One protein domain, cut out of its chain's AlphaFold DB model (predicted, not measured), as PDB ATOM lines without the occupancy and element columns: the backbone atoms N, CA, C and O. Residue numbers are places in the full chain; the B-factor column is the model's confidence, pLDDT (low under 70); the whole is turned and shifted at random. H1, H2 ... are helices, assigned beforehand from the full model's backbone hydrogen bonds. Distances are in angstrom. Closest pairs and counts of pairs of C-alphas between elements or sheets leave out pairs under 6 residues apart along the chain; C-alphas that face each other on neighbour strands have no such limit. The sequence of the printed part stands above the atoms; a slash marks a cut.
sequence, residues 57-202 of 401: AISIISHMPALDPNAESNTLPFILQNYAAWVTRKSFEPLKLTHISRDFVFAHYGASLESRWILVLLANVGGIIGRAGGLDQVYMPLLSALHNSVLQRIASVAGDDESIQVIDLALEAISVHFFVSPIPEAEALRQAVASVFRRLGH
ATOM      1  N   ALA A  57     104.481 114.790 112.874       85.56
ATOM      2  CA  ALA A  57     104.003 114.725 111.495       85.56
ATOM      3  C   ALA A  57     104.546 115.867 110.621       85.56
ATOM      4  O   ALA A  57     104.808 115.656 109.431       85.56
ATOM      5  N   ILE A  58     104.781 117.055 111.196       84.62
ATOM      6  CA  ILE A  58     105.275 118.220 110.452       84.62
ATOM      7  C   ILE A  58     106.625 117.910 109.820       84.62
ATOM      8  O   ILE A  58     106.826 118.196 108.641       84.62
ATOM      9  N   SER A  59     107.525 117.283 110.583       84.88
ATOM     10  CA  SER A  59     108.876 116.960 110.118       84.88
ATOM     11  C   SER A  59     108.882 115.993 108.929       84.88
ATOM     12  O   SER A  59     109.752 116.083 108.068       84.88
ATOM     13  N   ILE A  60     107.878 115.115 108.833       84.81
ATOM     14  CA  ILE A  60     107.751 114.125 107.756       84.81
ATOM     15  C   ILE A  60     107.246 114.792 106.467       84.81
ATOM     16  O   ILE A  60     107.767 114.525 105.377       84.81
ATOM     17  N   ILE A  61     106.262 115.690 106.586       82.88
ATOM     18  CA  ILE A  61     105.660 116.406 105.449       82.88
ATOM     19  C   ILE A  61     106.604 117.504 104.941       82.88
ATOM     20  O   ILE A  61     106.859 117.603 103.740       82.88
ATOM     21  N   SER A  62     107.165 118.303 105.848       84.69
ATOM     22  CA  SER A  62     108.029 119.443 105.547       84.69
ATOM     23  C   SER A  62     109.364 119.317 106.274       84.69
ATOM     24  O   SER A  62     109.488 119.631 107.453       84.69
ATOM     25  N   HIS A  63     110.399 118.917 105.534       74.56
ATOM     26  CA  HIS A  63     111.775 118.842 106.045       74.56
ATOM     27  C   HIS A  63     112.525 120.188 105.974       74.56
ATOM     28  O   HIS A  63     113.667 120.285 106.422       74.56
ATOM     29  N   MET A  64     111.926 121.216 105.361       66.75
ATOM     30  CA  MET A  64     112.583 122.492 105.064       66.75
ATOM     31  C   MET A  64     112.202 123.564 106.101       66.75
ATOM     32  O   MET A  64     111.042 123.614 106.513       66.75
ATOM     33  N   PRO A  65     113.144 124.438 106.513       65.25
ATOM     34  CA  PRO A  65     112.852 125.554 107.412       65.25
ATOM     35  C   PRO A  65     111.888 126.561 106.768       65.25
ATOM     36  O   PRO A  65     111.734 126.582 105.550       65.25
ATOM     37  N   ALA A  66     111.261 127.418 107.582       62.34
ATOM     38  CA  ALA A  66     110.387 128.487 107.096       62.34
ATOM     39  C   ALA A  66     111.174 129.436 106.172       62.34
ATOM     40  O   ALA A  66     112.059 130.161 106.628       62.34
ATOM     41  N   LEU A  67     110.880 129.394 104.871       67.94
ATOM     42  CA  LEU A  67     111.535 130.217 103.855       67.94
ATOM     43  C   LEU A  67     110.691 131.455 103.521       67.94
ATOM     44  O   LEU A  67     109.485 131.469 103.761       67.94
ATOM     45  N   ASP A  68     111.318 132.487 102.945       67.94
ATOM     46  CA  ASP A  68     110.605 133.685 102.477       67.94
ATOM     47  C   ASP A  68     109.544 133.289 101.431       67.94
ATOM     48  O   ASP A  68     109.923 132.773 100.371       67.94
ATOM     49  N   PRO A  69     108.242 133.514 101.701       66.44
ATOM     50  CA  PRO A  69     107.160 133.129 100.799       66.44
ATOM     51  C   PRO A  69     107.151 133.926  99.488       66.44
ATOM     52  O   PRO A  69     106.506 133.503  98.533       66.44
ATOM     53  N   ASN A  70     107.850 135.062  99.424       72.88
ATOM     54  CA  ASN A  70     107.857 135.931  98.244       72.88
ATOM     55  C   ASN A  70     108.916 135.540  97.206       72.88
ATOM     56  O   ASN A  70     108.924 136.083  96.102       72.88
ATOM     57  N   ALA A  71     109.818 134.614  97.536       78.88
ATOM     58  CA  ALA A  71     110.796 134.109  96.585       78.88
ATOM     59  C   ALA A  71     110.212 132.931  95.795       78.88
ATOM     60  O   ALA A  71     109.783 131.929  96.366       78.88
ATOM     61  N   GLU A  72     110.252 133.017  94.465       72.12
ATOM     62  CA  GLU A  72     109.667 132.017  93.559       72.12
ATOM     63  C   GLU A  72     110.230 130.602  93.790       72.12
ATOM     64  O   GLU A  72     109.484 129.617  93.782       72.12
ATOM     65  N   SER A  73     111.526 130.500  94.113       79.31
ATOM     66  CA  SER A  73     112.200 129.243  94.471       79.31
ATOM     67  C   SER A  73     111.629 128.560  95.718       79.31
ATOM     68  O   SER A  73     111.870 127.372  95.927       79.31
ATOM     69  N   ASN A  74     110.877 129.289  96.544       85.81
ATOM     70  CA  ASN A  74     110.376 128.825  97.835       85.81
ATOM     71  C   ASN A  74     108.904 128.398  97.785       85.81
ATOM     72  O   ASN A  74     108.370 127.970  98.805       85.81
ATOM     73  N   THR A  75     108.258 128.450  96.614       87.88
ATOM     74  CA  THR A  75     106.830 128.129  96.460       87.88
ATOM     75  C   THR A  75     106.493 126.718  96.954       87.88
ATOM     76  O   THR A  75     105.557 126.534  97.727       87.88
ATOM     77  N   LEU A  76     107.269 125.705  96.553       90.06
ATOM     78  CA  LEU A  76     107.038 124.321  96.976       90.06
ATOM     79  C   LEU A  76     107.295 124.106  98.486       90.06
ATOM     80  O   LEU A  76     106.413 123.559  99.150       90.06
ATOM     81  N   PRO A  77     108.428 124.557  99.066       89.19
ATOM     82  CA  PRO A  77     108.621 124.550 100.518       89.19
ATOM     83  C   PRO A  77     107.498 125.251 101.290       89.19
ATOM     84  O   PRO A  77     107.018 124.719 102.288       89.19
ATOM     85  N   PHE A  78     107.034 126.404 100.802       89.25
ATOM     86  CA  PHE A  78     105.914 127.131 101.393       89.25
ATOM     87  C   PHE A  78     104.632 126.289 101.395       89.25
ATOM     88  O   PHE A  78     103.959 126.193 102.422       89.25
ATOM     89  N   ILE A  79     104.298 125.644 100.273       91.62
ATOM     90  CA  ILE A  79     103.125 124.764 100.176       91.62
ATOM     91  C   ILE A  79     103.228 123.618 101.188       91.62
ATOM     92  O   ILE A  79     102.295 123.418 101.965       91.62
ATOM     93  N   LEU A  80     104.363 122.911 101.218       92.31
ATOM     94  CA  LEU A  80     104.589 121.776 102.120       92.31
ATOM     95  C   LEU A  80     104.467 122.182 103.590       92.31
ATOM     96  O   LEU A  80     103.834 121.472 104.368       92.31
ATOM     97  N   GLN A  81     105.014 123.335 103.972       90.25
ATOM     98  CA  GLN A  81     104.935 123.827 105.344       90.25
ATOM     99  C   GLN A  81     103.493 124.139 105.765       90.25
ATOM    100  O   GLN A  81     103.079 123.815 106.880       90.25
ATOM    101  N   ASN A  82     102.710 124.768 104.889       90.25
ATOM    102  CA  ASN A  82     101.320 125.077 105.205       90.25
ATOM    103  C   ASN A  82     100.436 123.822 105.224       90.25
ATOM    104  O   ASN A  82      99.576 123.714 106.095       90.25
ATOM    105  N   TYR A  83     100.680 122.860 104.328       89.62
ATOM    106  CA  TYR A  83     100.020 121.552 104.374       89.62
ATOM    107  C   TYR A  83     100.366 120.794 105.652       89.62
ATOM    108  O   TYR A  83      99.475 120.254 106.296       89.62
ATOM    109  N   ALA A  84     101.632 120.809 106.071       90.38
ATOM    110  CA  ALA A  84     102.060 120.193 107.320       90.38
ATOM    111  C   ALA A  84     101.292 120.758 108.524       90.38
ATOM    112  O   ALA A  84     100.770 119.991 109.333       90.38
ATOM    113  N   ALA A  85     101.158 122.085 108.609       89.19
ATOM    114  CA  ALA A  85     100.371 122.731 109.658       89.19
ATOM    115  C   ALA A  85      98.884 122.344 109.588       89.19
ATOM    116  O   ALA A  85      98.264 122.081 110.616       89.19
ATOM    117  N   TRP A  86      98.306 122.279 108.388       89.31
ATOM    118  CA  TRP A  86      96.899 121.933 108.206       89.31
ATOM    119  C   TRP A  86      96.578 120.473 108.547       89.31
ATOM    120  O   TRP A  86      95.635 120.221 109.295       89.31
ATOM    121  N   VAL A  87      97.366 119.525 108.042       89.31
ATOM    122  CA  VAL A  87      97.177 118.083 108.266       89.31
ATOM    123  C   VAL A  87      97.372 117.757 109.739       89.31
ATOM    124  O   VAL A  87      96.493 117.179 110.370       89.31
ATOM    125  N   THR A  88      98.473 118.227 110.333       88.50
ATOM    126  CA  THR A  88      98.725 118.059 111.774       88.50
ATOM    127  C   THR A  88      97.580 118.663 112.583       88.50
ATOM    128  O   THR A  88      97.067 118.018 113.490       88.50
ATOM    129  N   ARG A  89      97.142 119.860 112.163       85.44
ATOM    130  CA  ARG A  89      95.889 120.580 112.433       85.44
ATOM    131  C   ARG A  89      94.641 119.731 112.682       85.44
ATOM    132  O   ARG A  89      94.136 119.588 113.800       85.44
ATOM    133  N   LYS A  90      94.085 119.329 111.541       86.06
ATOM    134  CA  LYS A  90      92.672 119.021 111.311       86.06
ATOM    135  C   LYS A  90      92.432 117.546 111.000       86.06
ATOM    136  O   LYS A  90      91.283 117.156 110.831       86.06
ATOM    137  N   SER A  91      93.483 116.736 110.937       88.94
ATOM    138  CA  SER A  91      93.365 115.299 110.721       88.94
ATOM    139  C   SER A  91      93.317 114.534 112.033       88.94
ATOM    140  O   SER A  91      94.055 114.824 112.973       88.94
ATOM    141  N   PHE A  92      92.452 113.528 112.087       89.56
ATOM    142  CA  PHE A  92      92.291 112.665 113.249       89.56
ATOM    143  C   PHE A  92      93.554 111.844 113.544       89.56
ATOM    144  O   PHE A  92      93.964 111.733 114.701       89.56
ATOM    145  N   GLU A  93      94.203 111.321 112.499       89.62
ATOM    146  CA  GLU A  93      95.468 110.574 112.556       89.62
ATOM    147  C   GLU A  93      96.483 111.155 111.558       89.62
ATOM    148  O   GLU A  93      96.672 110.614 110.465       89.62
ATOM    149  N   PRO A  94      97.154 112.270 111.904       89.50
ATOM    150  CA  PRO A  94      97.989 113.012 110.964       89.50
ATOM    151  C   PRO A  94      99.173 112.193 110.442       89.50
ATOM    152  O   PRO A  94      99.518 112.314 109.269       89.50
ATOM    153  N   LEU A  95      99.753 111.300 111.256       89.06
ATOM    154  CA  LEU A  95     100.856 110.431 110.828       89.06
ATOM    155  C   LEU A  95     100.500 109.560 109.624       89.06
ATOM    156  O   LEU A  95     101.318 109.418 108.713       89.06
ATOM    157  N   LYS A  96      99.277 109.024 109.586       88.62
ATOM    158  CA  LYS A  96      98.806 108.173 108.486       88.62
ATOM    159  C   LYS A  96      98.637 108.958 107.180       88.62
ATOM    160  O   LYS A  96      98.758 108.380 106.105       88.62
ATOM    161  N   LEU A  97      98.433 110.274 107.266       88.56
ATOM    162  CA  LEU A  97      98.270 111.155 106.108       88.56
ATOM    163  C   LEU A  97      99.574 111.796 105.630       88.56
ATOM    164  O   LEU A  97      99.598 112.335 104.532       88.56
ATOM    165  N   THR A  98     100.672 111.715 106.386       89.44
ATOM    166  CA  THR A  98     101.933 112.402 106.044       89.44
ATOM    167  C   THR A  98     102.420 112.127 104.617       89.44
ATOM    168  O   THR A  98     102.695 113.064 103.865       89.44
ATOM    169  N   HIS A  99     102.497 110.855 104.223       88.75
ATOM    170  CA  HIS A  99     102.914 110.459 102.876       88.75
ATOM    171  C   HIS A  99     101.867 110.809 101.819       88.75
ATOM    172  O   HIS A  99     102.230 111.344 100.779       88.75
ATOM    173  N   ILE A 100     100.582 110.606 102.117       88.88
ATOM    174  CA  ILE A 100      99.476 110.934 101.205       88.88
ATOM    175  C   ILE A 100      99.486 112.429 100.875       88.88
ATOM    176  O   ILE A 100      99.489 112.807  99.708       88.88
ATOM    177  N   SER A 101      99.576 113.288 101.891       90.19
ATOM    178  CA  SER A 101      99.627 114.739 101.718       90.19
ATOM    179  C   SER A 101     100.892 115.190 100.991       90.19
ATOM    180  O   SER A 101     100.842 116.093 100.157       90.19
ATOM    181  N   ARG A 102     102.038 114.560 101.275       91.06
ATOM    182  CA  ARG A 102     103.294 114.860 100.579       91.06
ATOM    183  C   ARG A 102     103.203 114.493  99.097       91.06
ATOM    184  O   ARG A 102     103.534 115.324  98.252       91.06
ATOM    185  N   ASP A 103     102.740 113.289  98.786       91.50
ATOM    186  CA  ASP A 103     102.612 112.790  97.416       91.50
ATOM    187  C   ASP A 103     101.577 113.600  96.627       91.50
ATOM    188  O   ASP A 103     101.848 113.980  95.486       91.50
ATOM    189  N   PHE A 104     100.462 113.975  97.263       91.94
ATOM    190  CA  PHE A 104      99.482 114.918  96.720       91.94
ATOM    191  C   PHE A 104     100.149 116.242  96.311       91.94
ATOM    192  O   PHE A 104     100.042 116.668  95.158       91.94
ATOM    193  N   VAL A 105     100.906 116.879  97.217       94.06
ATOM    194  CA  VAL A 105     101.583 118.152  96.920       94.06
ATOM    195  C   VAL A 105     102.536 118.003  95.733       94.06
ATOM    196  O   VAL A 105     102.507 118.832  94.822       94.06
ATOM    197  N   PHE A 106     103.362 116.953  95.702       93.62
ATOM    198  CA  PHE A 106     104.310 116.740  94.605       93.62
ATOM    199  C   PHE A 106     103.614 116.479  93.266       93.62
ATOM    200  O   PHE A 106     103.989 117.093  92.262       93.62
ATOM    201  N   ALA A 107     102.592 115.621  93.251       92.06
ATOM    202  CA  ALA A 107     101.831 115.300  92.049       92.06
ATOM    203  C   ALA A 107     101.183 116.561  91.454       92.06
ATOM    204  O   ALA A 107     101.376 116.870  90.277       92.06
ATOM    205  N   HIS A 108     100.499 117.356  92.281       92.12
ATOM    206  CA  HIS A 108      99.779 118.542  91.819       92.12
ATOM    207  C   HIS A 108     100.679 119.735  91.496       92.12
ATOM    208  O   HIS A 108     100.340 120.526  90.611       92.12
ATOM    209  N   TYR A 109     101.829 119.867  92.162       93.06
ATOM    210  CA  TYR A 109     102.794 120.927  91.870       93.06
ATOM    211  C   TYR A 109     103.457 120.745  90.496       93.06
ATOM    212  O   TYR A 109     103.735 121.730  89.796       93.06
ATOM    213  N   GLY A 110     103.721 119.490  90.117       89.31
ATOM    214  CA  GLY A 110     104.325 119.117  88.837       89.31
ATOM    215  C   GLY A 110     103.342 119.043  87.665       89.31
ATOM    216  O   GLY A 110     103.781 119.166  86.524       89.31
ATOM    217  N   ALA A 111     102.040 118.878  87.928       90.00
ATOM    218  CA  ALA A 111     101.037 118.591  86.900       90.00
ATOM    219  C   ALA A 111     100.782 119.743  85.909       90.00
ATOM    220  O   ALA A 111     100.865 119.547  84.698       90.00
ATOM    221  N   SER A 112     100.451 120.944  86.393       90.06
ATOM    222  CA  SER A 112     100.188 122.112  85.535       90.06
ATOM    223  C   SER A 112     100.317 123.428  86.304       90.06
ATOM    224  O   SER A 112     100.388 123.436  87.536       90.06
ATOM    225  N   LEU A 113     100.339 124.559  85.588       90.19
ATOM    226  CA  LEU A 113     100.345 125.885  86.216       90.19
ATOM    227  C   LEU A 113      99.044 126.142  86.991       90.19
ATOM    228  O   LEU A 113      99.077 126.672  88.097       90.19
ATOM    229  N   GLU A 114      97.907 125.723  86.438       90.75
ATOM    230  CA  GLU A 114      96.581 125.857  87.046       90.75
ATOM    231  C   GLU A 114      96.457 124.992  88.304       90.75
ATOM    232  O   GLU A 114      95.994 125.471  89.337       90.75
ATOM    233  N   SER A 115      96.921 123.738  88.247       92.19
ATOM    234  CA  SER A 115      96.970 122.843  89.409       92.19
ATOM    235  C   SER A 115      97.852 123.432  90.512       92.19
ATOM    236  O   SER A 115      97.448 123.496  91.672       92.19
ATOM    237  N   ARG A 116      99.027 123.964  90.148       93.31
ATOM    238  CA  ARG A 116      99.923 124.649  91.086       93.31
ATOM    239  C   ARG A 116      99.276 125.886  91.705       93.31
ATOM    240  O   ARG A 116      99.448 126.120  92.896       93.31
ATOM    241  N   TRP A 117      98.526 126.663  90.928       93.31
ATOM    242  CA  TRP A 117      97.799 127.823  91.436       93.31
ATOM    243  C   TRP A 117      96.741 127.427  92.473       93.31
ATOM    244  O   TRP A 117      96.727 127.981  93.570       93.31
ATOM    245  N   ILE A 118      95.913 126.417  92.178       94.62
ATOM    246  CA  ILE A 118      94.933 125.882  93.139       94.62
ATOM    247  C   ILE A 118      95.643 125.371  94.398       94.62
ATOM    248  O   ILE A 118      95.198 125.646  95.510       94.62
ATOM    249  N   LEU A 119      96.780 124.693  94.239       94.25
ATOM    250  CA  LEU A 119      97.575 124.189  95.355       94.25
ATOM    251  C   LEU A 119      98.127 125.314  96.246       94.25
ATOM    252  O   LEU A 119      98.112 125.189  97.469       94.25
ATOM    253  N   VAL A 120      98.561 126.437  95.663       92.88
ATOM    254  CA  VAL A 120      98.961 127.638  96.415       92.88
ATOM    255  C   VAL A 120      97.774 128.214  97.188       92.88
ATOM    256  O   VAL A 120      97.933 128.578  98.355       92.88
ATOM    257  N   LEU A 121      96.584 128.284  96.583       93.81
ATOM    258  CA  LEU A 121      95.373 128.746  97.271       93.81
ATOM    259  C   LEU A 121      95.019 127.827  98.452       93.81
ATOM    260  O   LEU A 121      94.829 128.322  99.563       93.81
ATOM    261  N   LEU A 122      95.013 126.507  98.234       93.38
ATOM    262  CA  LEU A 122      94.797 125.498  99.278       93.38
ATOM    263  C   LEU A 122      95.802 125.651 100.418       93.38
ATOM    264  O   LEU A 122      95.402 125.715 101.575       93.38
ATOM    265  N   ALA A 123      97.090 125.770 100.101       91.75
ATOM    266  CA  ALA A 123      98.138 125.941 101.096       91.75
ATOM    267  C   ALA A 123      97.948 127.222 101.917       91.75
ATOM    268  O   ALA A 123      98.052 127.189 103.138       91.75
ATOM    269  N   ASN A 124      97.628 128.352 101.285       90.50
ATOM    270  CA  ASN A 124      97.395 129.589 102.026       90.50
ATOM    271  C   ASN A 124      96.199 129.452 102.979       90.50
ATOM    272  O   ASN A 124      96.341 129.729 104.169       90.50
ATOM    273  N   VAL A 125      95.047 128.981 102.485       89.62
ATOM    274  CA  VAL A 125      93.839 128.822 103.310       89.62
ATOM    275  C   VAL A 125      94.064 127.784 104.416       89.62
ATOM    276  O   VAL A 125      93.864 128.086 105.592       89.62
ATOM    277  N   GLY A 126      94.543 126.591 104.062       88.44
ATOM    278  CA  GLY A 126      94.823 125.501 104.997       88.44
ATOM    279  C   GLY A 126      95.856 125.887 106.053       88.44
ATOM    280  O   GLY A 126      95.675 125.589 107.229       88.44
ATOM    281  N   GLY A 127      96.897 126.630 105.680       87.81
ATOM    282  CA  GLY A 127      97.906 127.119 106.613       87.81
ATOM    283  C   GLY A 127      97.368 128.126 107.630       87.81
ATOM    284  O   GLY A 127      97.747 128.076 108.800       87.81
ATOM    285  N   ILE A 128      96.464 129.020 107.214       85.50
ATOM    286  CA  ILE A 128      95.772 129.937 108.134       85.50
ATOM    287  C   ILE A 128      94.918 129.132 109.114       85.50
ATOM    288  O   ILE A 128      95.044 129.312 110.322       85.50
ATOM    289  N   ILE A 129      94.127 128.187 108.607       82.25
ATOM    290  CA  ILE A 129      93.286 127.296 109.415       82.25
ATOM    291  C   ILE A 129      94.130 126.478 110.405       82.25
ATOM    292  O   ILE A 129      93.774 126.345 111.577       82.25
ATOM    293  N   GLY A 130      95.258 125.948 109.936       80.88
ATOM    294  CA  GLY A 130      96.192 125.128 110.700       80.88
ATOM    295  C   GLY A 130      96.930 125.890 111.800       80.88
ATOM    296  O   GLY A 130      97.318 125.280 112.787       80.88
ATOM    297  N   ARG A 131      97.101 127.212 111.682       81.75
ATOM    298  CA  ARG A 131      97.783 128.031 112.704       81.75
ATOM    299  C   ARG A 131      96.827 128.807 113.603       81.75
ATOM    300  O   ARG A 131      97.029 128.867 114.806       81.75
ATOM    301  N   ALA A 132      95.794 129.412 113.025       71.81
ATOM    302  CA  ALA A 132      94.865 130.289 113.735       71.81
ATOM    303  C   ALA A 132      93.613 129.558 114.252       71.81
ATOM    304  O   ALA A 132      92.797 130.157 114.947       71.81
ATOM    305  N   GLY A 133      93.420 128.283 113.894       64.88
ATOM    306  CA  GLY A 133      92.251 127.488 114.284       64.88
ATOM    307  C   GLY A 133      90.956 127.832 113.538       64.88
ATOM    308  O   GLY A 133      90.021 127.036 113.581       64.88
ATOM    309  N   GLY A 134      90.911 128.951 112.806       66.06
ATOM    310  CA  GLY A 134      89.762 129.413 112.024       66.06
ATOM    311  C   GLY A 134      90.144 130.448 110.962       66.06
ATOM    312  O   GLY A 134      91.315 130.810 110.824       66.06
ATOM    313  N   LEU A 135      89.150 130.908 110.196       69.44
ATOM    314  CA  LEU A 135      89.325 131.846 109.086       69.44
ATOM    315  C   LEU A 135      88.593 133.169 109.376       69.44
ATOM    316  O   LEU A 135      87.393 133.167 109.631       69.44
ATOM    317  N   ASP A 136      89.314 134.291 109.336       73.12
ATOM    318  CA  ASP A 136      88.736 135.639 109.466       73.12
ATOM    319  C   ASP A 136      88.216 136.169 108.110       73.12
ATOM    320  O   ASP A 136      88.634 135.704 107.046       73.12
ATOM    321  N   GLN A 137      87.347 137.186 108.133       72.94
ATOM    322  CA  GLN A 137      86.750 137.819 106.948       72.94
ATOM    323  C   GLN A 137      87.788 138.276 105.918       72.94
ATOM    324  O   GLN A 137      87.524 138.249 104.715       72.94
ATOM    325  N   VAL A 138      88.986 138.646 106.377       73.31
ATOM    326  CA  VAL A 138      90.120 139.066 105.540       73.31
ATOM    327  C   VAL A 138      90.500 138.009 104.494       73.31
ATOM    328  O   VAL A 138      90.984 138.353 103.418       73.31
ATOM    329  N   TYR A 139      90.235 136.728 104.761       77.50
ATOM    330  CA  TYR A 139      90.637 135.618 103.896       77.50
ATOM    331  C   TYR A 139      89.500 135.058 103.033       77.50
ATOM    332  O   TYR A 139      89.721 134.144 102.237       77.50
ATOM    333  N   MET A 140      88.297 135.633 103.116       84.62
ATOM    334  CA  MET A 140      87.166 135.241 102.268       84.62
ATOM    335  C   MET A 140      87.446 135.379 100.762       84.62
ATOM    336  O   MET A 140      87.074 134.466 100.026       84.62
ATOM    337  N   PRO A 141      88.149 136.422 100.264       90.25
ATOM    338  CA  PRO A 141      88.485 136.510  98.840       90.25
ATOM    339  C   PRO A 141      89.344 135.337  98.354       90.25
ATOM    340  O   PRO A 141      89.154 134.849  97.243       90.25
ATOM    341  N   LEU A 142      90.264 134.865  99.200       90.06
ATOM    342  CA  LEU A 142      91.128 133.725  98.902       90.06
ATOM    343  C   LEU A 142      90.316 132.425  98.830       90.06
ATOM    344  O   LEU A 142      90.492 131.636  97.905       90.06
ATOM    345  N   LEU A 143      89.383 132.239  99.768       90.19
ATOM    346  CA  LEU A 143      88.464 131.103  99.774       90.19
ATOM    347  C   LEU A 143      87.546 131.100  98.540       90.19
ATOM    348  O   LEU A 143      87.375 130.066  97.900       90.19
ATOM    349  N   SER A 144      87.003 132.257  98.148       91.81
ATOM    350  CA  SER A 144      86.207 132.380  96.920       91.81
ATOM    351  C   SER A 144      87.037 132.113  95.665       91.81
ATOM    352  O   SER A 144      86.559 131.461  94.738       91.81
ATOM    353  N   ALA A 145      88.286 132.588  95.622       94.50
ATOM    354  CA  ALA A 145      89.195 132.296  94.520       94.50
ATOM    355  C   ALA A 145      89.477 130.790  94.413       94.50
ATOM    356  O   ALA A 145      89.427 130.249  93.308       94.50
ATOM    357  N   LEU A 146      89.702 130.108  95.543       94.88
ATOM    358  CA  LEU A 146      89.869 128.656  95.589       94.88
ATOM    359  C   LEU A 146      88.635 127.946  95.024       94.88
ATOM    360  O   LEU A 146      88.754 127.174  94.073       94.88
ATOM    361  N   HIS A 147      87.457 128.268  95.559       94.44
ATOM    362  CA  HIS A 147      86.183 127.682  95.151       94.44
ATOM    363  C   HIS A 147      85.947 127.795  93.637       94.44
ATOM    364  O   HIS A 147      85.719 126.800  92.946       94.44
ATOM    365  N   ASN A 148      86.071 129.012  93.101       95.62
ATOM    366  CA  ASN A 148      85.855 129.284  91.682       95.62
ATOM    367  C   ASN A 148      86.897 128.592  90.792       95.62
ATOM    368  O   ASN A 148      86.536 128.050  89.747       95.62
ATOM    369  N   SER A 149      88.170 128.565  91.208       95.62
ATOM    370  CA  SER A 149      89.233 127.898  90.439       95.62
ATOM    371  C   SER A 149      88.976 126.394  90.317       95.62
ATOM    372  O   SER A 149      89.144 125.820  89.242       95.62
ATOM    373  N   VAL A 150      88.518 125.759  91.400       95.62
ATOM    374  CA  VAL A 150      88.181 124.330  91.412       95.62
ATOM    375  C   VAL A 150      86.960 124.047  90.536       95.62
ATOM    376  O   VAL A 150      87.014 123.141  89.705       95.62
ATOM    377  N   LEU A 151      85.887 124.839  90.641       95.31
ATOM    378  CA  LEU A 151      84.706 124.679  89.781       95.31
ATOM    379  C   LEU A 151      85.046 124.819  88.295       95.31
ATOM    380  O   LEU A 151      84.601 124.012  87.477       95.31
ATOM    381  N   GLN A 152      85.862 125.814  87.942       94.62
ATOM    382  CA  GLN A 152      86.319 125.999  86.569       94.62
ATOM    383  C   GLN A 152      87.102 124.777  86.078       94.62
ATOM    384  O   GLN A 152      86.885 124.311  84.957       94.62
ATOM    385  N   ARG A 153      87.972 124.221  86.928       93.75
ATOM    386  CA  ARG A 153      88.749 123.027  86.595       93.75
ATOM    387  C   ARG A 153      87.852 121.802  86.392       93.75
ATOM    388  O   ARG A 153      88.028 121.100  85.395       93.75
ATOM    389  N   ILE A 154      86.859 121.596  87.261       94.69
ATOM    390  CA  ILE A 154      85.838 120.542  87.128       94.69
ATOM    391  C   ILE A 154      85.092 120.655  85.796       94.69
ATOM    392  O   ILE A 154      84.889 119.649  85.119       94.69
ATOM    393  N   ALA A 155      84.713 121.869  85.396       92.75
ATOM    394  CA  ALA A 155      83.985 122.097  84.151       92.75
ATOM    395  C   ALA A 155      84.824 121.807  82.892       92.75
ATOM    396  O   ALA A 155      84.266 121.455  81.855       92.75
ATOM    397  N   SER A 156      86.150 121.951  82.971       91.62
ATOM    398  CA  SER A 156      87.058 121.783  81.827       91.62
ATOM    399  C   SER A 156      87.620 120.370  81.633       91.62
ATOM    400  O   SER A 156      88.258 120.120  80.614       91.62
ATOM    401  N   VAL A 157      87.444 119.464  82.598       92.19
ATOM    402  CA  VAL A 157      88.156 118.177  82.599       92.19
ATOM    403  C   VAL A 157      87.546 117.168  81.622       92.19
ATOM    404  O   VAL A 157      86.327 116.977  81.599       92.19
ATOM    405  N   ALA A 158      88.398 116.501  80.839       84.06
ATOM    406  CA  ALA A 158      87.968 115.576  79.787       84.06
ATOM    407  C   ALA A 158      88.600 114.172  79.868       84.06
ATOM    408  O   ALA A 158      87.961 113.223  79.422       84.06
ATOM    409  N   GLY A 159      89.814 114.026  80.415       86.19
ATOM    410  CA  GLY A 159      90.507 112.732  80.540       86.19
ATOM    411  C   GLY A 159      90.327 112.057  81.904       86.19
ATOM    412  O   GLY A 159      90.043 112.734  82.893       86.19
ATOM    413  N   ASP A 160      90.527 110.739  81.972       82.94
ATOM    414  CA  ASP A 160      90.374 109.952  83.210       82.94
ATOM    415  C   ASP A 160      91.460 110.283  84.250       82.94
ATOM    416  O   ASP A 160      91.137 110.589  85.397       82.94
ATOM    417  N   ASP A 161      92.733 110.335  83.844       83.75
ATOM    418  CA  ASP A 161      93.846 110.706  84.738       83.75
ATOM    419  C   ASP A 161      93.687 112.137  85.275       83.75
ATOM    420  O   ASP A 161      93.891 112.412  86.459       83.75
ATOM    421  N   GLU A 162      93.259 113.061  84.410       88.12
ATOM    422  CA  GLU A 162      92.945 114.427  84.822       88.12
ATOM    423  C   GLU A 162      91.721 114.467  85.744       88.12
ATOM    424  O   GLU A 162      91.672 115.280  86.661       88.12
ATOM    425  N   SER A 163      90.738 113.590  85.533       90.81
ATOM    426  CA  SER A 163      89.532 113.504  86.360       90.81
ATOM    427  C   SER A 163      89.867 113.099  87.793       90.81
ATOM    428  O   SER A 163      89.340 113.716  88.716       90.81
ATOM    429  N   ILE A 164      90.782 112.144  87.992       90.12
ATOM    430  CA  ILE A 164      91.276 111.772  89.327       90.12
ATOM    431  C   ILE A 164      91.938 112.970  90.015       90.12
ATOM    432  O   ILE A 164      91.541 113.324  91.122       90.12
ATOM    433  N   GLN A 165      92.844 113.672  89.327       90.50
ATOM    434  CA  GLN A 165      93.500 114.866  89.878       90.50
ATOM    435  C   GLN A 165      92.507 115.980  90.239       90.50
ATOM    436  O   GLN A 165      92.681 116.715  91.210       90.50
ATOM    437  N   VAL A 166      91.460 116.149  89.436       93.38
ATOM    438  CA  VAL A 166      90.422 117.146  89.706       93.38
ATOM    439  C   VAL A 166      89.559 116.747  90.897       93.38
ATOM    440  O   VAL A 166      89.191 117.623  91.678       93.38
ATOM    441  N   ILE A 167      89.267 115.455  91.063       93.94
ATOM    442  CA  ILE A 167      88.593 114.934  92.256       93.94
ATOM    443  C   ILE A 167      89.451 115.203  93.496       93.94
ATOM    444  O   ILE A 167      88.929 115.754  94.460       93.94
ATOM    445  N   ASP A 168      90.753 114.911  93.449       92.31
ATOM    446  CA  ASP A 168      91.697 115.172  94.543       92.31
ATOM    447  C   ASP A 168      91.669 116.641  94.999       92.31
ATOM    448  O   ASP A 168      91.374 116.939  96.158       92.31
ATOM    449  N   LEU A 169      91.875 117.585  94.071       94.19
ATOM    450  CA  LEU A 169      91.835 119.022  94.377       94.19
ATOM    451  C   LEU A 169      90.469 119.473  94.912       94.19
ATOM    452  O   LEU A 169      90.394 120.330  95.797       94.19
ATOM    453  N   ALA A 170      89.383 118.919  94.368       94.94
ATOM    454  CA  ALA A 170      88.036 119.250  94.805       94.94
ATOM    455  C   ALA A 170      87.756 118.757  96.225       94.94
ATOM    456  O   ALA A 170      87.111 119.472  96.987       94.94
ATOM    457  N   LEU A 171      88.254 117.580  96.605       93.19
ATOM    458  CA  LEU A 171      88.090 117.032  97.952       93.19
ATOM    459  C   LEU A 171      88.832 117.847  99.004       93.19
ATOM    460  O   LEU A 171      88.272 118.103 100.071       93.19
ATOM    461  N   GLU A 172      90.039 118.319  98.695       92.12
ATOM    462  CA  GLU A 172      90.764 119.233  99.581       92.12
ATOM    463  C   GLU A 172      90.000 120.557  99.747       92.12
ATOM    464  O   GLU A 172      89.825 121.052 100.861       92.12
ATOM    465  N   ALA A 173      89.444 121.105  98.661       93.12
ATOM    466  CA  ALA A 173      88.629 122.317  98.729       93.12
ATOM    467  C   ALA A 173      87.313 122.110  99.502       93.12
ATOM    468  O   ALA A 173      86.940 122.960 100.311       93.12
ATOM    469  N   ILE A 174      86.620 120.982  99.305       91.62
ATOM    470  CA  ILE A 174      85.421 120.623 100.079       91.62
ATOM    471  C   ILE A 174      85.771 120.505 101.564       91.62
ATOM    472  O   ILE A 174      85.044 121.043 102.395       91.62
ATOM    473  N   SER A 175      86.901 119.874 101.895       87.12
ATOM    474  CA  SER A 175      87.387 119.750 103.273       87.12
ATOM    475  C   SER A 175      87.667 121.119 103.890       87.12
ATOM    476  O   SER A 175      87.244 121.387 105.009       87.12
ATOM    477  N   VAL A 176      88.293 122.038 103.150       87.56
ATOM    478  CA  VAL A 176      88.449 123.432 103.587       87.56
ATOM    479  C   VAL A 176      87.085 124.064 103.881       87.56
ATOM    480  O   VAL A 176      86.880 124.566 104.985       87.56
ATOM    481  N   HIS A 177      86.137 124.005 102.939       85.62
ATOM    482  CA  HIS A 177      84.804 124.585 103.128       85.62
ATOM    483  C   HIS A 177      84.056 123.964 104.314       85.62
ATOM    484  O   HIS A 177      83.383 124.688 105.041       85.62
ATOM    485  N   PHE A 178      84.225 122.664 104.554       78.81
ATOM    486  CA  PHE A 178      83.641 121.965 105.696       78.81
ATOM    487  C   PHE A 178      84.033 122.594 107.041       78.81
ATOM    488  O   PHE A 178      83.202 122.678 107.943       78.81
ATOM    489  N   PHE A 179      85.275 123.071 107.173       73.94
ATOM    490  CA  PHE A 179      85.773 123.653 108.422       73.94
ATOM    491  C   PHE A 179      85.510 125.158 108.571       73.94
ATOM    492  O   PHE A 179      85.518 125.650 109.699       73.94
ATOM    493  N   VAL A 180      85.331 125.910 107.476       75.56
ATOM    494  CA  VAL A 180      85.377 127.391 107.536       75.56
ATOM    495  C   VAL A 180      84.288 128.134 106.772       75.56
ATOM    496  O   VAL A 180      84.191 129.352 106.896       75.56
ATOM    497  N   SER A 181      83.493 127.444 105.960       71.62
ATOM    498  CA  SER A 181      82.535 128.057 105.039       71.62
ATOM    499  C   SER A 181      81.101 127.689 105.403       71.62
ATOM    500  O   SER A 181      80.871 126.684 106.080       71.62
ATOM    501  N   PRO A 182      80.100 128.440 104.909       71.38
ATOM    502  CA  PRO A 182      78.742 127.938 104.897       71.38
ATOM    503  C   PRO A 182      78.651 126.619 104.104       71.38
ATOM    504  O   PRO A 182      79.432 126.332 103.193       71.38
ATOM    505  N   ILE A 183      77.690 125.788 104.501       78.44
ATOM    506  CA  ILE A 183      77.428 124.462 103.922       78.44
ATOM    507  C   ILE A 183      77.129 124.492 102.401       78.44
ATOM    508  O   ILE A 183      77.564 123.566 101.711       78.44
ATOM    509  N   PRO A 184      76.410 125.490 101.838       85.38
ATOM    510  CA  PRO A 184      76.076 125.514 100.411       85.38
ATOM    511  C   PRO A 184      77.276 125.489  99.455       85.38
ATOM    512  O   PRO A 184      77.181 124.910  98.376       85.38
ATOM    513  N   GLU A 185      78.410 126.083  99.821       87.50
ATOM    514  CA  GLU A 185      79.612 126.085  98.985       87.50
ATOM    515  C   GLU A 185      80.259 124.693  98.930       87.50
ATOM    516  O   GLU A 185      80.643 124.228  97.855       87.50
ATOM    517  N   ALA A 186      80.328 123.991 100.065       88.69
ATOM    518  CA  ALA A 186      80.775 122.597 100.097       88.69
ATOM    519  C   ALA A 186      79.848 121.701  99.256       88.69
ATOM    520  O   ALA A 186      80.311 120.852  98.495       88.69
ATOM    521  N   GLU A 187      78.540 121.945  99.340       89.38
ATOM    522  CA  GLU A 187      77.525 121.245  98.556       89.38
ATOM    523  C   GLU A 187      77.685 121.475  97.046       89.38
ATOM    524  O   GLU A 187      77.647 120.523  96.266       89.38
ATOM    525  N   ALA A 188      77.912 122.718  96.614       91.56
ATOM    526  CA  ALA A 188      78.100 123.041  95.202       91.56
ATOM    527  C   ALA A 188      79.303 122.296  94.598       91.56
ATOM    528  O   ALA A 188      79.202 121.727  93.508       91.56
ATOM    529  N   LEU A 189      80.422 122.240  95.329       93.75
ATOM    530  CA  LEU A 189      81.601 121.473  94.918       93.75
ATOM    531  C   LEU A 189      81.322 119.966  94.899       93.75
ATOM    532  O   LEU A 189      81.666 119.306  93.916       93.75
ATOM    533  N   ARG A 190      80.654 119.428  95.932       93.38
ATOM    534  CA  ARG A 190      80.258 118.010  96.011       93.38
ATOM    535  C   ARG A 190      79.424 117.587  94.801       93.38
ATOM    536  O   ARG A 190      79.684 116.536  94.211       93.38
ATOM    537  N   GLN A 191      78.451 118.406  94.409       92.62
ATOM    538  CA  GLN A 191      77.596 118.149  93.247       92.62
ATOM    539  C   GLN A 191      78.366 118.249  91.929       92.62
ATOM    540  O   GLN A 191      78.203 117.404  91.044       92.62
ATOM    541  N   ALA A 192      79.233 119.255  91.792       93.69
ATOM    542  CA  ALA A 192      80.040 119.435  90.591       93.69
ATOM    543  C   ALA A 192      80.970 118.233  90.361       93.69
ATOM    544  O   ALA A 192      80.993 117.659  89.266       93.69
ATOM    545  N   VAL A 193      81.682 117.793  91.403       93.94
ATOM    546  CA  VAL A 193      82.624 116.671  91.308       93.94
ATOM    547  C   VAL A 193      81.914 115.318  91.136       93.94
ATOM    548  O   VAL A 193      82.454 114.433  90.475       93.94
ATOM    549  N   ALA A 194      80.659 115.171  91.586       92.81
ATOM    550  CA  ALA A 194      79.846 113.973  91.332       92.81
ATOM    551  C   ALA A 194      79.735 113.640  89.837       92.81
ATOM    552  O   ALA A 194      79.699 112.475  89.436       92.81
ATOM    553  N   SER A 195      79.676 114.672  88.986       89.06
ATOM    554  CA  SER A 195      79.633 114.492  87.533       89.06
ATOM    555  C   SER A 195      80.923 113.880  86.981       89.06
ATOM    556  O   SER A 195      80.861 113.079  86.052       89.06
ATOM    557  N   VAL A 196      82.071 114.223  87.570       91.81
ATOM    558  CA  VAL A 196      83.392 113.678  87.236       91.81
ATOM    559  C   VAL A 196      83.480 112.233  87.713       91.81
ATOM    560  O   VAL A 196      83.821 111.348  86.935       91.81
ATOM    561  N   PHE A 197      83.053 111.980  88.952       90.88
ATOM    562  CA  PHE A 197      83.021 110.648  89.550       90.88
ATOM    563  C   PHE A 197      82.216 109.647  88.700       90.88
ATOM    564  O   PHE A 197      82.668 108.531  88.459       90.88
ATOM    565  N   ARG A 198      81.051 110.046  88.164       89.00
ATOM    566  CA  ARG A 198      80.242 109.188  87.268       89.00
ATOM    567  C   ARG A 198      80.957 108.827  85.966       89.00
ATOM    568  O   ARG A 198      80.738 107.736  85.446       89.00
ATOM    569  N   ARG A 199      81.784 109.727  85.419       86.88
ATOM    570  CA  ARG A 199      82.497 109.477  84.151       86.88
ATOM    571  C   ARG A 199      83.537 108.372  84.272       86.88
ATOM    572  O   ARG A 199      83.719 107.640  83.310       86.88
ATOM    573  N   LEU A 200      84.105 108.183  85.461       86.06
ATOM    574  CA  LEU A 200      85.061 107.111  85.758       86.06
ATOM    575  C   LEU A 200      84.426 105.703  85.803       86.06
ATOM    576  O   LEU A 200      85.069 104.735  86.197       86.06
ATOM    577  N   GLY A 201      83.160 105.561  85.393       74.69
ATOM    578  CA  GLY A 201      82.509 104.262  85.213       74.69
ATOM    579  C   GLY A 201      81.838 103.707  86.468       74.69
ATOM    580  O   GLY A 201      81.391 102.559  86.466       74.69
ATOM    581  N   HIS A 202      81.718 104.499  87.534       75.12
ATOM    582  CA  HIS A 202      80.949 104.103  88.708       75.12
ATOM    583  C   HIS A 202      79.445 104.202  88.413       75.12
ATOM    584  O   HIS A 202      78.925 105.261  88.061       75.12
TER     585      HIS A 202
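AT A GLANCE: This is residues 57 to 202 of the 401 residues of the protein "Fungal-specific transcription factor domain protein" of Rhizoctonia solani AG-3 Rhs1AP (UniProt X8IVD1). The longest helix, H6, stands in an up-and-down bundle of four helices, H4 to H7, each running against the one before it. H2 and H3 pack on H4, and the short H1 packs on H2 and H3 at the end of the whole far from H7. The printed part has 146 residues, with seven named helices, H1 to H7 in chain order, and no named strand; its class is all helix. It is compact, with a radius of gyration of the C-alphas of 14.7 A and spans of 42 by 31 by 31 A.

HOW THE PARTS SIT: H6, residues 160 to 180, touches H7, residues 183 to 199, in a hairpin at a shallow tilt of 14 degrees; the closest C-alphas, of Ile 174 and Ala 186, are 5.0 A apart. H5, residues 137 to 156, touches H6 with residues 146 to 154 alone, the closest C-alphas being those of Val 150 and Ala 170, 6.1 A apart. H4, residues 113 to 132, touches H5 with residues 118 to 125 alone, at 33 degrees, a shallow tilt only just short of steep; C-alphas 121 and 146 are closest, 5.8 A. H2, residues 72 to 90, touches H4 at a steep tilt of 47 degrees, the same way, closest at C-alphas 86 and 130, 4.1 A. H3, residues 94 to 111, touches H4 with residues 105 to 110 alone, closest at C-alphas 109 and 116, 4.8 A. H1, residues 57 to 61, touches H2, closest at C-alphas 58 and 84, 4.9 A, with residues 80 to 88 of H2 alone. Every O i to N i+4 pair is within hydrogen-bond range in H1, H4 and H6; H2 has 13 of 15, H3 12 of 14, H5 14 of 16 and H7 10 of 13.

IN THESE COORDINATES: H6 is 30.3 A long, H5 29.8 A, H4 28.4 A and H2 27.8 A. H1 begins at C-alpha 57 (104.003, 114.725, 111.495), and H7 ends at C-alpha 199 (82.497, 109.477, 84.151).

THE WHOLE: The two farthest C-alphas, of Asp 68 and Gly 201, are 44.2 A apart. The printed part has no cut and no long link. The pLDDT is under 70 at residues 64 to 69 and 133 to 135.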